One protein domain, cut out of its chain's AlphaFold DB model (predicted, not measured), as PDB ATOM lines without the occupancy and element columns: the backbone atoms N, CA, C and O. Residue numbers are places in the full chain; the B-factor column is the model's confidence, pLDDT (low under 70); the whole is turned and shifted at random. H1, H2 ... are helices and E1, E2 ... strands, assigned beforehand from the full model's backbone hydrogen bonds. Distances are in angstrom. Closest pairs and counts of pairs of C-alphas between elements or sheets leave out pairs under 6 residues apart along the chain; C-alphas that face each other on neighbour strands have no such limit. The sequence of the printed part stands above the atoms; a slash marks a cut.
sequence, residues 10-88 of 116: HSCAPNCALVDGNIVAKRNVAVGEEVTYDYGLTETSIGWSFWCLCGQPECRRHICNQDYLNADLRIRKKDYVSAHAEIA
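Overview. This is residues 10 to 88 of the 116 residues of the protein "SET domain-containing protein" of Opitutae bacterium (UniProt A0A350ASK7). A core of loops, with little regular structure, has hairpins E1-E2 and E3-E4 on opposite sides and helices H1 and H2 at its rim. Four strands, then two helices, hold 26 of the 79 printed residues, mixed in class. It is compact: radius of gyration of the C-alphas 12.0 A, spans 34 by 27 by 21 A.

Along the chain. Find C-alpha 16 at (57.584, 7.017, 129.803), where E1, residues 16 to 19, begins. Then come E2, 22 to 25, E3, 49 to 51, E4, 62 to 64, H1, 71 to 76, and H2, 83 to 88, ending at (70.777, 22.443, 126.543).

Arrangement. In antiparallel hairpin E1 and E2, N 17 and O 24 are 2.9 A apart, within hydrogen-bond range, as are N 50 and O 63 in antiparallel hairpin E3 and E4. Both helices have every O i to N i+4 pair within range. H1 and H2 are only just apart, closest 8.3 A.

Size, cuts and confidence. Residues 26 to 48 are the long link; the printed part has no cut and no pLDDT under 70.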
ATOM      1  N   HIS A  10      54.046  11.531 120.926       96.19
ATOM      2  CA  HIS A  10      54.072  12.550 121.963       96.19
ATOM      3  C   HIS A  10      52.839  12.468 122.875       96.19
ATOM      4  O   HIS A  10      51.706  12.423 122.395       96.19
ATOM      5  N   SER A  11      53.041  12.631 124.184       97.75
ATOM      6  CA  SER A  11      51.971  13.001 125.119       97.75
ATOM      7  C   SER A  11      52.412  14.135 126.042       97.75
ATOM      8  O   SER A  11      53.553  14.184 126.494       97.75
ATOM      9  N   CYS A  12      51.485  15.044 126.366       97.88
ATOM     10  CA  CYS A  12      51.709  16.069 127.387       97.88
ATOM     11  C   CYS A  12      51.648  15.511 128.818       97.88
ATOM     12  O   CYS A  12      52.094  16.195 129.730       97.88
ATOM     13  N   ALA A  13      51.139  14.301 129.027       97.50
ATOM     14  CA  ALA A  13      51.247  13.567 130.285       97.50
ATOM     15  C   ALA A  13      51.689  12.137 129.939       97.50
ATOM     16  O   ALA A  13      50.854  11.233 129.849       97.50
ATOM     17  N   PRO A  14      52.975  11.954 129.593       97.44
ATOM     18  CA  PRO A  14      53.469  10.676 129.101       97.44
ATOM     19  C   PRO A  14      53.544   9.630 130.215       97.44
ATOM     20  O   PRO A  14      53.567   9.957 131.401       97.44
ATOM     21  N   ASN A  15      53.616   8.357 129.829       97.94
ATOM     22  CA  ASN A  15      53.867   7.249 130.755       97.94
ATOM     23  C   ASN A  15      55.341   6.824 130.809       97.94
ATOM     24  O   ASN A  15      55.740   6.129 131.750       97.94
ATOM     25  N   CYS A  16      56.159   7.296 129.867       97.50
ATOM     26  CA  CYS A  16      57.584   7.017 129.803       97.50
ATOM     27  C   CYS A  16      58.427   8.291 129.658       97.50
ATOM     28  O   CYS A  16      57.943   9.349 129.256       97.50
ATOM     29  N   ALA A  17      59.717   8.168 129.960       96.88
ATOM     30  CA  ALA A  17      60.724   9.199 129.730       96.88
ATOM     31  C   ALA A  17      61.903   8.649 128.926       96.88
ATOM     32  O   ALA A  17      62.158   7.446 128.941       96.88
ATOM     33  N   LEU A  18      62.648   9.548 128.282       94.56
ATOM     34  CA  LEU A  18      63.906   9.220 127.623       94.56
ATOM     35  C   LEU A  18      65.059   9.320 128.633       94.56
ATOM     36  O   LEU A  18      65.400  10.416 129.081       94.56
ATOM     37  N   VAL A  19      65.654   8.183 128.986       94.38
ATOM     38  CA  VAL A  19      66.789   8.077 129.914       94.38
ATOM     39  C   VAL A  19      67.931   7.377 129.189       94.38
ATOM     40  O   VAL A  19      67.773   6.239 128.756       94.38
ATOM     41  N   ASP A  20      69.055   8.070 129.010       90.56
ATOM     42  CA  ASP A  20      70.257   7.545 128.346       90.56
ATOM     43  C   ASP A  20      69.966   6.861 126.998       90.56
ATOM     44  O   ASP A  20      70.452   5.770 126.704       90.56
ATOM     45  N   GLY A  21      69.109   7.489 126.187       88.69
ATOM     46  CA  GLY A  21      68.715   6.971 124.875       88.69
ATOM     47  C   GLY A  21      67.734   5.796 124.912       88.69
ATOM     48  O   GLY A  21      67.523   5.180 123.875       88.69
ATOM     49  N   ASN A  22      67.127   5.486 126.063       92.38
ATOM     50  CA  ASN A  22      66.130   4.426 126.238       92.38
ATOM     51  C   ASN A  22      64.783   4.993 126.711       92.38
ATOM     52  O   ASN A  22      64.743   5.906 127.537       92.38
ATOM     53  N   ILE A  23      63.671   4.423 126.240       93.88
ATOM     54  CA  ILE A  23      62.336   4.715 126.785       93.88
ATOM     55  C   ILE A  23      62.138   3.908 128.068       93.88
ATOM     56  O   ILE A  23      62.103   2.680 128.043       93.88
ATOM     57  N   VAL A  24      61.981   4.607 129.190       96.31
ATOM     58  CA  VAL A  24      61.805   4.012 130.519       96.31
ATOM     59  C   VAL A  24      60.445   4.407 131.083       96.31
ATOM     60  O   VAL A  24      60.129   5.594 131.183       96.31
ATOM     61  N   ALA A  25      59.650   3.413 131.479       97.50
ATOM     62  CA  ALA A  25      58.353   3.633 132.109       97.50
ATOM     63  C   ALA A  25      58.501   4.325 133.474       97.50
ATOM     64  O   ALA A  25      59.351   3.955 134.285       97.50
ATOM     65  N   LYS A  26      57.660   5.329 133.737       97.44
ATOM     66  CA  LYS A  26      57.615   6.073 135.014       97.44
ATOM     67  C   LYS A  26      56.483   5.625 135.933       97.44
ATOM     68  O   LYS A  26      56.403   6.046 137.083       97.44
ATOM     69  N   ARG A  27      55.626   4.745 135.426       96.50
ATOM     70  CA  ARG A  27      54.560   4.047 136.143       96.50
ATOM     71  C   ARG A  27      54.268   2.725 135.440       96.50
ATOM     72  O   ARG A  27      54.772   2.481 134.347       96.50
ATOM     73  N   ASN A  28      53.401   1.909 136.028       97.81
ATOM     74  CA  ASN A  28      52.852   0.750 135.330       97.81
ATOM     75  C   ASN A  28      52.105   1.203 134.063       97.81
ATOM     76  O   ASN A  28      51.326   2.163 134.109       97.81
ATOM     77  N   VAL A  29      52.354   0.508 132.954       96.88
ATOM     78  CA  VAL A  29      51.704   0.712 131.652       96.88
ATOM     79  C   VAL A  29      50.837  -0.511 131.383       96.88
ATOM     80  O   VAL A  29      51.326  -1.640 131.449       96.88
ATOM     81  N   ALA A  30      49.542  -0.304 131.157       97.44
ATOM     82  CA  ALA A  30      48.614  -1.410 130.951       97.44
ATOM     83  C   ALA A  30      48.797  -2.059 129.568       97.44
ATOM     84  O   ALA A  30      49.278  -1.437 128.621       97.44
ATOM     85  N   VAL A  31      48.366  -3.315 129.424       97.06
ATOM     86  CA  VAL A  31      48.329  -3.977 128.111       97.06
ATOM     87  C   VAL A  31      47.404  -3.196 127.176       97.06
ATOM     88  O   VAL A  31      46.247  -2.950 127.509       97.06
ATOM     89  N   GLY A  32      47.926  -2.816 126.009       96.25
ATOM     90  CA  GLY A  32      47.206  -2.014 125.016       96.25
ATOM     91  C   GLY A  32      47.236  -0.503 125.271       96.25
ATOM     92  O   GLY A  32      46.745   0.251 124.437       96.25
ATOM     93  N   GLU A  33      47.827  -0.045 126.379       96.56
ATOM     94  CA  GLU A  33      48.090   1.376 126.593       96.56
ATOM     95  C   GLU A  33      49.245   1.840 125.692       96.56
ATOM     96  O   GLU A  33      50.296   1.199 125.620       96.56
ATOM     97  N   GLU A  34      49.059   2.962 124.999       95.69
ATOM     98  CA  GLU A  34      50.085   3.523 124.125       95.69
ATOM     99  C   GLU A  34      51.295   4.021 124.928       95.69
ATOM    100  O   GLU A  34      51.158   4.769 125.897       95.69
ATOM    101  N   VAL A  35      52.500   3.650 124.494       96.19
ATOM    102  CA  VAL A  35      53.750   4.159 125.068       96.19
ATOM    103  C   VAL A  35      54.056   5.532 124.482       96.19
ATOM    104  O   VAL A  35      54.222   5.677 123.270       96.19
ATOM    105  N   THR A  36      54.169   6.535 125.349       97.38
ATOM    106  CA  THR A  36      54.378   7.930 124.944       97.38
ATOM    107  C   THR A  36      55.473   8.600 125.764       97.38
ATOM    108  O   THR A  36      55.727   8.228 126.911       97.38
ATOM    109  N   TYR A  37      56.109   9.617 125.179       96.81
ATOM    110  CA  TYR A  37      57.091  10.469 125.853       96.81
ATOM    111  C   TYR A  37      56.923  11.941 125.451       96.81
ATOM    112  O   TYR A  37      56.203  12.271 124.508       96.81
ATOM    113  N   ASP A  38      57.544  12.857 126.193       97.00
ATOM    114  CA  ASP A  38      57.410  14.296 125.955       97.00
ATOM    115  C   ASP A  38      58.517  14.813 125.026       97.00
ATOM    116  O   ASP A  38      59.616  15.145 125.470       97.00
ATOM    117  N   TYR A  39      58.222  14.909 123.727       95.50
ATOM    118  CA  TYR A  39      59.177  15.419 122.727       95.50
ATOM    119  C   TYR A  39      59.733  16.800 123.092       95.50
ATOM    120  O   TYR A  39      60.919  17.054 122.927       95.50
ATOM    121  N   GLY A  40      58.892  17.682 123.640       95.44
ATOM    122  CA  GLY A  40      59.293  19.043 123.988       95.44
ATOM    123  C   GLY A  40      60.286  19.111 125.150       95.44
ATOM    124  O   GLY A  40      60.953  20.124 125.315       95.44
ATOM    125  N   LEU A  41      60.412  18.044 125.944       96.06
ATOM    126  CA  LEU A  41      61.355  17.938 127.067       96.06
ATOM    127  C   LEU A  41      62.538  17.001 126.776       96.06
ATOM    128  O   LEU A  41      63.315  16.665 127.675       96.06
ATOM    129  N   THR A  42      62.673  16.550 125.529       93.88
ATOM    130  CA  THR A  42      63.668  15.547 125.132       93.88
ATOM    131  C   THR A  42      64.411  15.941 123.857       93.88
ATOM    132  O   THR A  42      65.639  15.934 123.843       93.88
ATOM    133  N   GLU A  43      63.688  16.359 122.820       90.44
ATOM    134  CA  GLU A  43      64.234  16.695 121.508       90.44
ATOM    135  C   GLU A  43      64.604  18.186 121.428       90.44
ATOM    136  O   GLU A  43      63.752  19.066 121.329       90.44
ATOM    137  N   THR A  44      65.898  18.488 121.442       89.69
ATOM    138  CA  THR A  44      66.438  19.864 121.380       89.69
ATOM    139  C   THR A  44      66.856  20.275 119.962       89.69
ATOM    140  O   THR A  44      67.281  21.408 119.730       89.69
ATOM    141  N   SER A  45      66.763  19.350 119.000       82.88
ATOM    142  CA  SER A  45      67.192  19.556 117.615       82.88
ATOM    143  C   SER A  45      66.435  20.705 116.942       82.88
ATOM    144  O   SER A  45      65.263  20.950 117.211       82.88
ATOM    145  N   ILE A  46      67.116  21.450 116.069       77.94
ATOM    146  CA  ILE A  46      66.581  22.694 115.504       77.94
ATOM    147  C   ILE A  46      65.454  22.409 114.505       77.94
ATOM    148  O   ILE A  46      65.597  21.567 113.621       77.94
ATOM    149  N   GLY A  47      64.386  23.208 114.581       79.50
ATOM    150  CA  GLY A  47      63.479  23.416 113.451       79.50
ATOM    151  C   GLY A  47      62.356  22.393 113.345       79.50
ATOM    152  O   GLY A  47      62.143  21.820 112.277       79.50
ATOM    153  N   TRP A  48      61.611  22.185 114.431       91.19
ATOM    154  CA  TRP A  48      60.368  21.424 114.381       91.19
ATOM    155  C   TRP A  48      59.320  21.979 115.350       91.19
ATOM    156  O   TRP A  48      59.624  22.441 116.452       91.19
ATOM    157  N   SER A  49      58.062  21.905 114.925       95.12
ATOM    158  CA  SER A  49      56.892  22.101 115.773       95.12
ATOM    159  C   SER A  49      55.683  21.374 115.190       95.12
ATOM    160  O   SER A  49      55.674  21.011 114.011       95.12
ATOM    161  N   PHE A  50      54.670  21.124 116.016       95.88
ATOM    162  CA  PHE A  50      53.415  20.517 115.581       95.88
ATOM    163  C   PHE A  50      52.260  20.819 116.544       95.88
ATOM    164  O   PHE A  50      52.459  21.144 117.719       95.88
ATOM    165  N   TRP A  51      51.035  20.661 116.040       98.06
ATOM    166  CA  TRP A  51      49.821  20.679 116.854       98.06
ATOM    167  C   TRP A  51      49.595  19.308 117.500       98.06
ATOM    168  O   TRP A  51      49.483  18.289 116.824       98.06
ATOM    169  N   CYS A  52      49.549  19.290 118.824       97.75
ATOM    170  CA  CYS A  52      49.395  18.106 119.650       97.75
ATOM    171  C   CYS A  52      47.928  17.722 119.824       97.75
ATOM    172  O   CYS A  52      47.083  18.552 120.160       97.75
ATOM    173  N   LEU A  53      47.666  16.426 119.666       97.44
ATOM    174  CA  LEU A  53      46.345  15.811 119.772       97.44
ATOM    175  C   LEU A  53      46.300  14.726 120.863       97.44
ATOM    176  O   LEU A  53      45.456  13.841 120.821       97.44
ATOM    177  N   CYS A  54      47.193  14.783 121.859       97.12
ATOM    178  CA  CYS A  54      47.346  13.722 122.869       97.12
ATOM    179  C   CYS A  54      46.144  13.523 123.817       97.12
ATOM    180  O   CYS A  54      46.172  12.620 124.646       97.12
ATOM    181  N   GLY A  55      45.128  14.391 123.768       96.31
ATOM    182  CA  GLY A  55      43.895  14.260 124.557       96.31
ATOM    183  C   GLY A  55      44.025  14.507 126.066       96.31
ATOM    184  O   GLY A  55      43.029  14.424 126.777       96.31
ATOM    185  N   GLN A  56      45.218  14.829 126.573       97.44
ATOM    186  CA  GLN A  56      45.431  15.069 128.002       97.44
ATOM    187  C   GLN A  56      44.764  16.374 128.477       97.44
ATOM    188  O   GLN A  56      44.799  17.362 127.735       97.44
ATOM    189  N   PRO A  57      44.227  16.434 129.716       96.50
ATOM    190  CA  PRO A  57      43.571  17.636 130.245       96.50
ATOM    191  C   PRO A  57      44.457  18.889 130.201       96.50
ATOM    192  O   PRO A  57      43.993  19.971 129.854       96.50
ATOM    193  N   GLU A  58      45.752  18.727 130.479       94.75
ATOM    194  CA  GLU A  58      46.761  19.795 130.443       94.75
ATOM    195  C   GLU A  58      47.582  19.778 129.139       94.75
ATOM    196  O   GLU A  58      48.791  20.024 129.121       94.75
ATOM    197  N   CYS A  59      46.948  19.438 128.014       97.69
ATOM    198  CA  CYS A  59      47.615  19.458 126.719       97.69
ATOM    199  C   CYS A  59      48.088  20.877 126.359       97.69
ATOM    200  O   CYS A  59      47.297  21.817 126.292       97.69
ATOM    201  N   ARG A  60      49.380  21.015 126.029       97.25
ATOM    202  CA  ARG A  60      49.991  22.281 125.573       97.25
ATOM    203  C   ARG A  60      49.502  22.747 124.200       97.25
ATOM    204  O   ARG A  60      49.744  23.893 123.839       97.25
ATOM    205  N   ARG A  61      48.816  21.882 123.444       97.69
ATOM    206  CA  ARG A  61      48.299  22.083 122.074       97.69
ATOM    207  C   ARG A  61      49.354  22.316 121.002       97.69
ATOM    208  O   ARG A  61      49.208  21.757 119.929       97.69
ATOM    209  N   HIS A  62      50.405  23.077 121.261       97.69
ATOM    210  CA  HIS A  62      51.522  23.277 120.348       97.69
ATOM    211  C   HIS A  62      52.809  22.831 121.032       97.69
ATOM    212  O   HIS A  62      53.083  23.261 122.150       97.69
ATOM    213  N   ILE A  63      53.565  21.953 120.375       97.38
ATOM    214  CA  ILE A  63      54.842  21.433 120.873       97.38
ATOM    215  C   ILE A  63      55.916  21.859 119.897       97.38
ATOM    216  O   ILE A  63      55.729  21.747 118.683       97.38
ATOM    217  N   CYS A  64      57.043  22.318 120.417       94.44
ATOM    218  CA  CYS A  64      58.183  22.679 119.599       94.44
ATOM    219  C   CYS A  64      59.498  22.294 120.259       94.44
ATOM    220  O   CYS A  64      59.568  21.963 121.445       94.44
ATOM    221  N   ASN A  65      60.560  22.425 119.476       91.31
ATOM    222  CA  ASN A  65      61.930  22.203 119.905       91.31
ATOM    223  C   ASN A  65      62.468  23.254 120.889       91.31
ATOM    224  O   ASN A  65      63.674  23.347 121.063       91.31
ATOM    225  N   GLN A  66      61.612  24.084 121.484       93.00
ATOM    226  CA  GLN A  66      61.974  25.103 122.472       93.00
ATOM    227  C   GLN A  66      61.213  24.936 123.790       93.00
ATOM    228  O   GLN A  66      61.492  25.656 124.745       93.00
ATOM    229  N   ASP A  67      60.283  23.981 123.881       95.38
ATOM    230  CA  ASP A  67      59.507  23.714 125.096       95.38
ATOM    231  C   ASP A  67      60.416  23.480 126.314       95.38
ATOM    232  O   ASP A  67      60.108  23.938 127.416       95.38
ATOM    233  N   TYR A  68      61.566  22.829 126.108       94.56
ATOM    234  CA  TYR A  68      62.553  22.568 127.150       94.56
ATOM    235  C   TYR A  68      63.131  23.844 127.766       94.56
ATOM    236  O   TYR A  68      63.650  23.772 128.870       94.56
ATOM    237  N   LEU A  69      63.042  25.009 127.117       93.12
ATOM    238  CA  LEU A  69      63.508  26.283 127.676       93.12
ATOM    239  C   LEU A  69      62.578  26.819 128.773       93.12
ATOM    240  O   LEU A  69      63.007  27.627 129.595       93.12
ATOM    241  N   ASN A  70      61.326  26.360 128.839       94.38
ATOM    242  CA  ASN A  70      60.382  26.781 129.870       94.38
ATOM    243  C   ASN A  70      60.734  26.139 131.226       94.38
ATOM    244  O   ASN A  70      60.457  24.961 131.462       94.38
ATOM    245  N   ALA A  71      61.318  26.932 132.129       94.94
ATOM    246  CA  ALA A  71      61.760  26.467 133.443       94.94
ATOM    247  C   ALA A  71      60.618  25.878 134.287       94.94
ATOM    248  O   ALA A  71      60.774  24.799 134.857       94.94
ATOM    249  N   ASP A  72      59.446  26.521 134.317       95.94
ATOM    250  CA  ASP A  72      58.308  26.025 135.098       95.94
ATOM    251  C   ASP A  72      57.814  24.670 134.580       95.94
ATOM    252  O   ASP A  72      57.429  23.796 135.358       95.94
ATOM    253  N   LEU A  73      57.824  24.478 133.258       96.00
ATOM    254  CA  LEU A  73      57.471  23.205 132.642       96.00
ATOM    255  C   LEU A  73      58.465  22.107 133.037       96.00
ATOM    256  O   LEU A  73      58.021  21.026 133.427       96.00
ATOM    257  N   ARG A  74      59.777  22.390 132.984       96.19
ATOM    258  CA  ARG A  74      60.816  21.450 133.440       96.19
ATOM    259  C   ARG A  74      60.623  21.085 134.910       96.19
ATOM    260  O   ARG A  74      60.614  19.906 135.242       96.19
ATOM    261  N   ILE A  75      60.366  22.067 135.776       96.38
ATOM    262  CA  ILE A  75      60.147  21.847 137.215       96.38
ATOM    263  C   ILE A  75      58.928  20.951 137.458       96.38
ATOM    264  O   ILE A  75      59.025  19.961 138.185       96.38
ATOM    265  N   ARG A  76      57.784  21.258 136.830       96.19
ATOM    266  CA  ARG A  76      56.554  20.461 136.990       96.19
ATOM    267  C   ARG A  76      56.700  19.034 136.465       96.19
ATOM    268  O   ARG A  76      56.045  18.134 136.980       96.19
ATOM    269  N   LYS A  77      57.537  18.822 135.447       96.56
ATOM    270  CA  LYS A  77      57.706  17.538 134.753       96.56
ATOM    271  C   LYS A  77      59.105  16.943 134.889       96.56
ATOM    272  O   LYS A  77      59.526  16.189 134.014       96.56
ATOM    273  N   LYS A  78      59.811  17.239 135.982       96.62
ATOM    274  CA  LYS A  78      61.227  16.882 136.190       96.62
ATOM    275  C   LYS A  78      61.565  15.416 135.891       96.62
ATOM    276  O   LYS A  78      62.640  15.125 135.384       96.62
ATOM    277  N   ASP A  79      60.635  14.495 136.142       96.62
ATOM    278  CA  ASP A  79      60.860  13.058 135.956       96.62
ATOM    279  C   ASP A  79      60.885  12.633 134.475       96.62
ATOM    280  O   ASP A  79      61.305  11.515 134.170       96.62
ATOM    281  N   TYR A  80      60.445  13.512 133.570       97.25
ATOM    282  CA  TYR A  80      60.324  13.280 132.128       97.25
ATOM    283  C   TYR A  80      61.305  14.102 131.288       97.25
ATOM    284  O   TYR A  80      61.379  13.893 130.075       97.25
ATOM    285  N   VAL A  81      62.045  15.026 131.904       97.19
ATOM    286  CA  VAL A  81      63.058  15.821 131.208       97.19
ATOM    287  C   VAL A  81      64.290  14.956 130.968       97.19
ATOM    288  O   VAL A  81      64.798  14.311 131.885       97.19
ATOM    289  N   SER A  82      64.782  14.929 129.729       95.69
ATOM    290  CA  SER A  82      66.049  14.246 129.444       95.69
ATOM    291  C   SER A  82      67.237  15.041 129.991       95.69
ATOM    292  O   SER A  82      67.231  16.274 129.987       95.69
ATOM    293  N   ALA A  83      68.313  14.346 130.364       95.06
ATOM    294  CA  ALA A  83      69.561  14.998 130.768       95.06
ATOM    295  C   ALA A  83      70.096  15.947 129.679       95.06
ATOM    296  O   ALA A  83      70.604  17.026 129.978       95.06
ATOM    297  N   HIS A  84      69.933  15.575 128.406       92.88
ATOM    298  CA  HIS A  84      70.335  16.414 127.283       92.88
ATOM    299  C   HIS A  84      69.553  17.735 127.225       92.88
ATOM    300  O   HIS A  84      70.153  18.788 127.018       92.88
ATOM    301  N   ALA A  85      68.239  17.700 127.460       94.25
ATOM    302  CA  ALA A  85      67.404  18.897 127.496       94.25
ATOM    303  C   ALA A  85      67.762  19.833 128.665       94.25
ATOM    304  O   ALA A  85      67.786  21.049 128.476       94.25
ATOM    305  N   GLU A  86      68.107  19.296 129.841       94.69
ATOM    306  CA  GLU A  86      68.589  20.113 130.971       94.69
ATOM    307  C   GLU A  86      69.927  20.798 130.658       94.69
ATOM    308  O   GLU A  86      70.095  21.994 130.901       94.69
ATOM    309  N   ILE A  87      70.874  20.070 130.056       93.25
ATOM    310  CA  ILE A  87      72.162  20.641 129.635       93.25
ATOM    311  C   ILE A  87      71.942  21.737 128.585       93.25
ATOM    312  O   ILE A  87      72.514  22.822 128.697       93.25
ATOM    313  N   ALA A  88      71.095  21.477 127.587       91.44
ATOM    314  CA  ALA A  88      70.777  22.443 126.543       91.44
ATOM    315  C   ALA A  88      70.112  23.705 127.111       91.44
ATOM    316  O   ALA A  88      70.417  24.813 126.671       91.44
TER     317      ALA A  88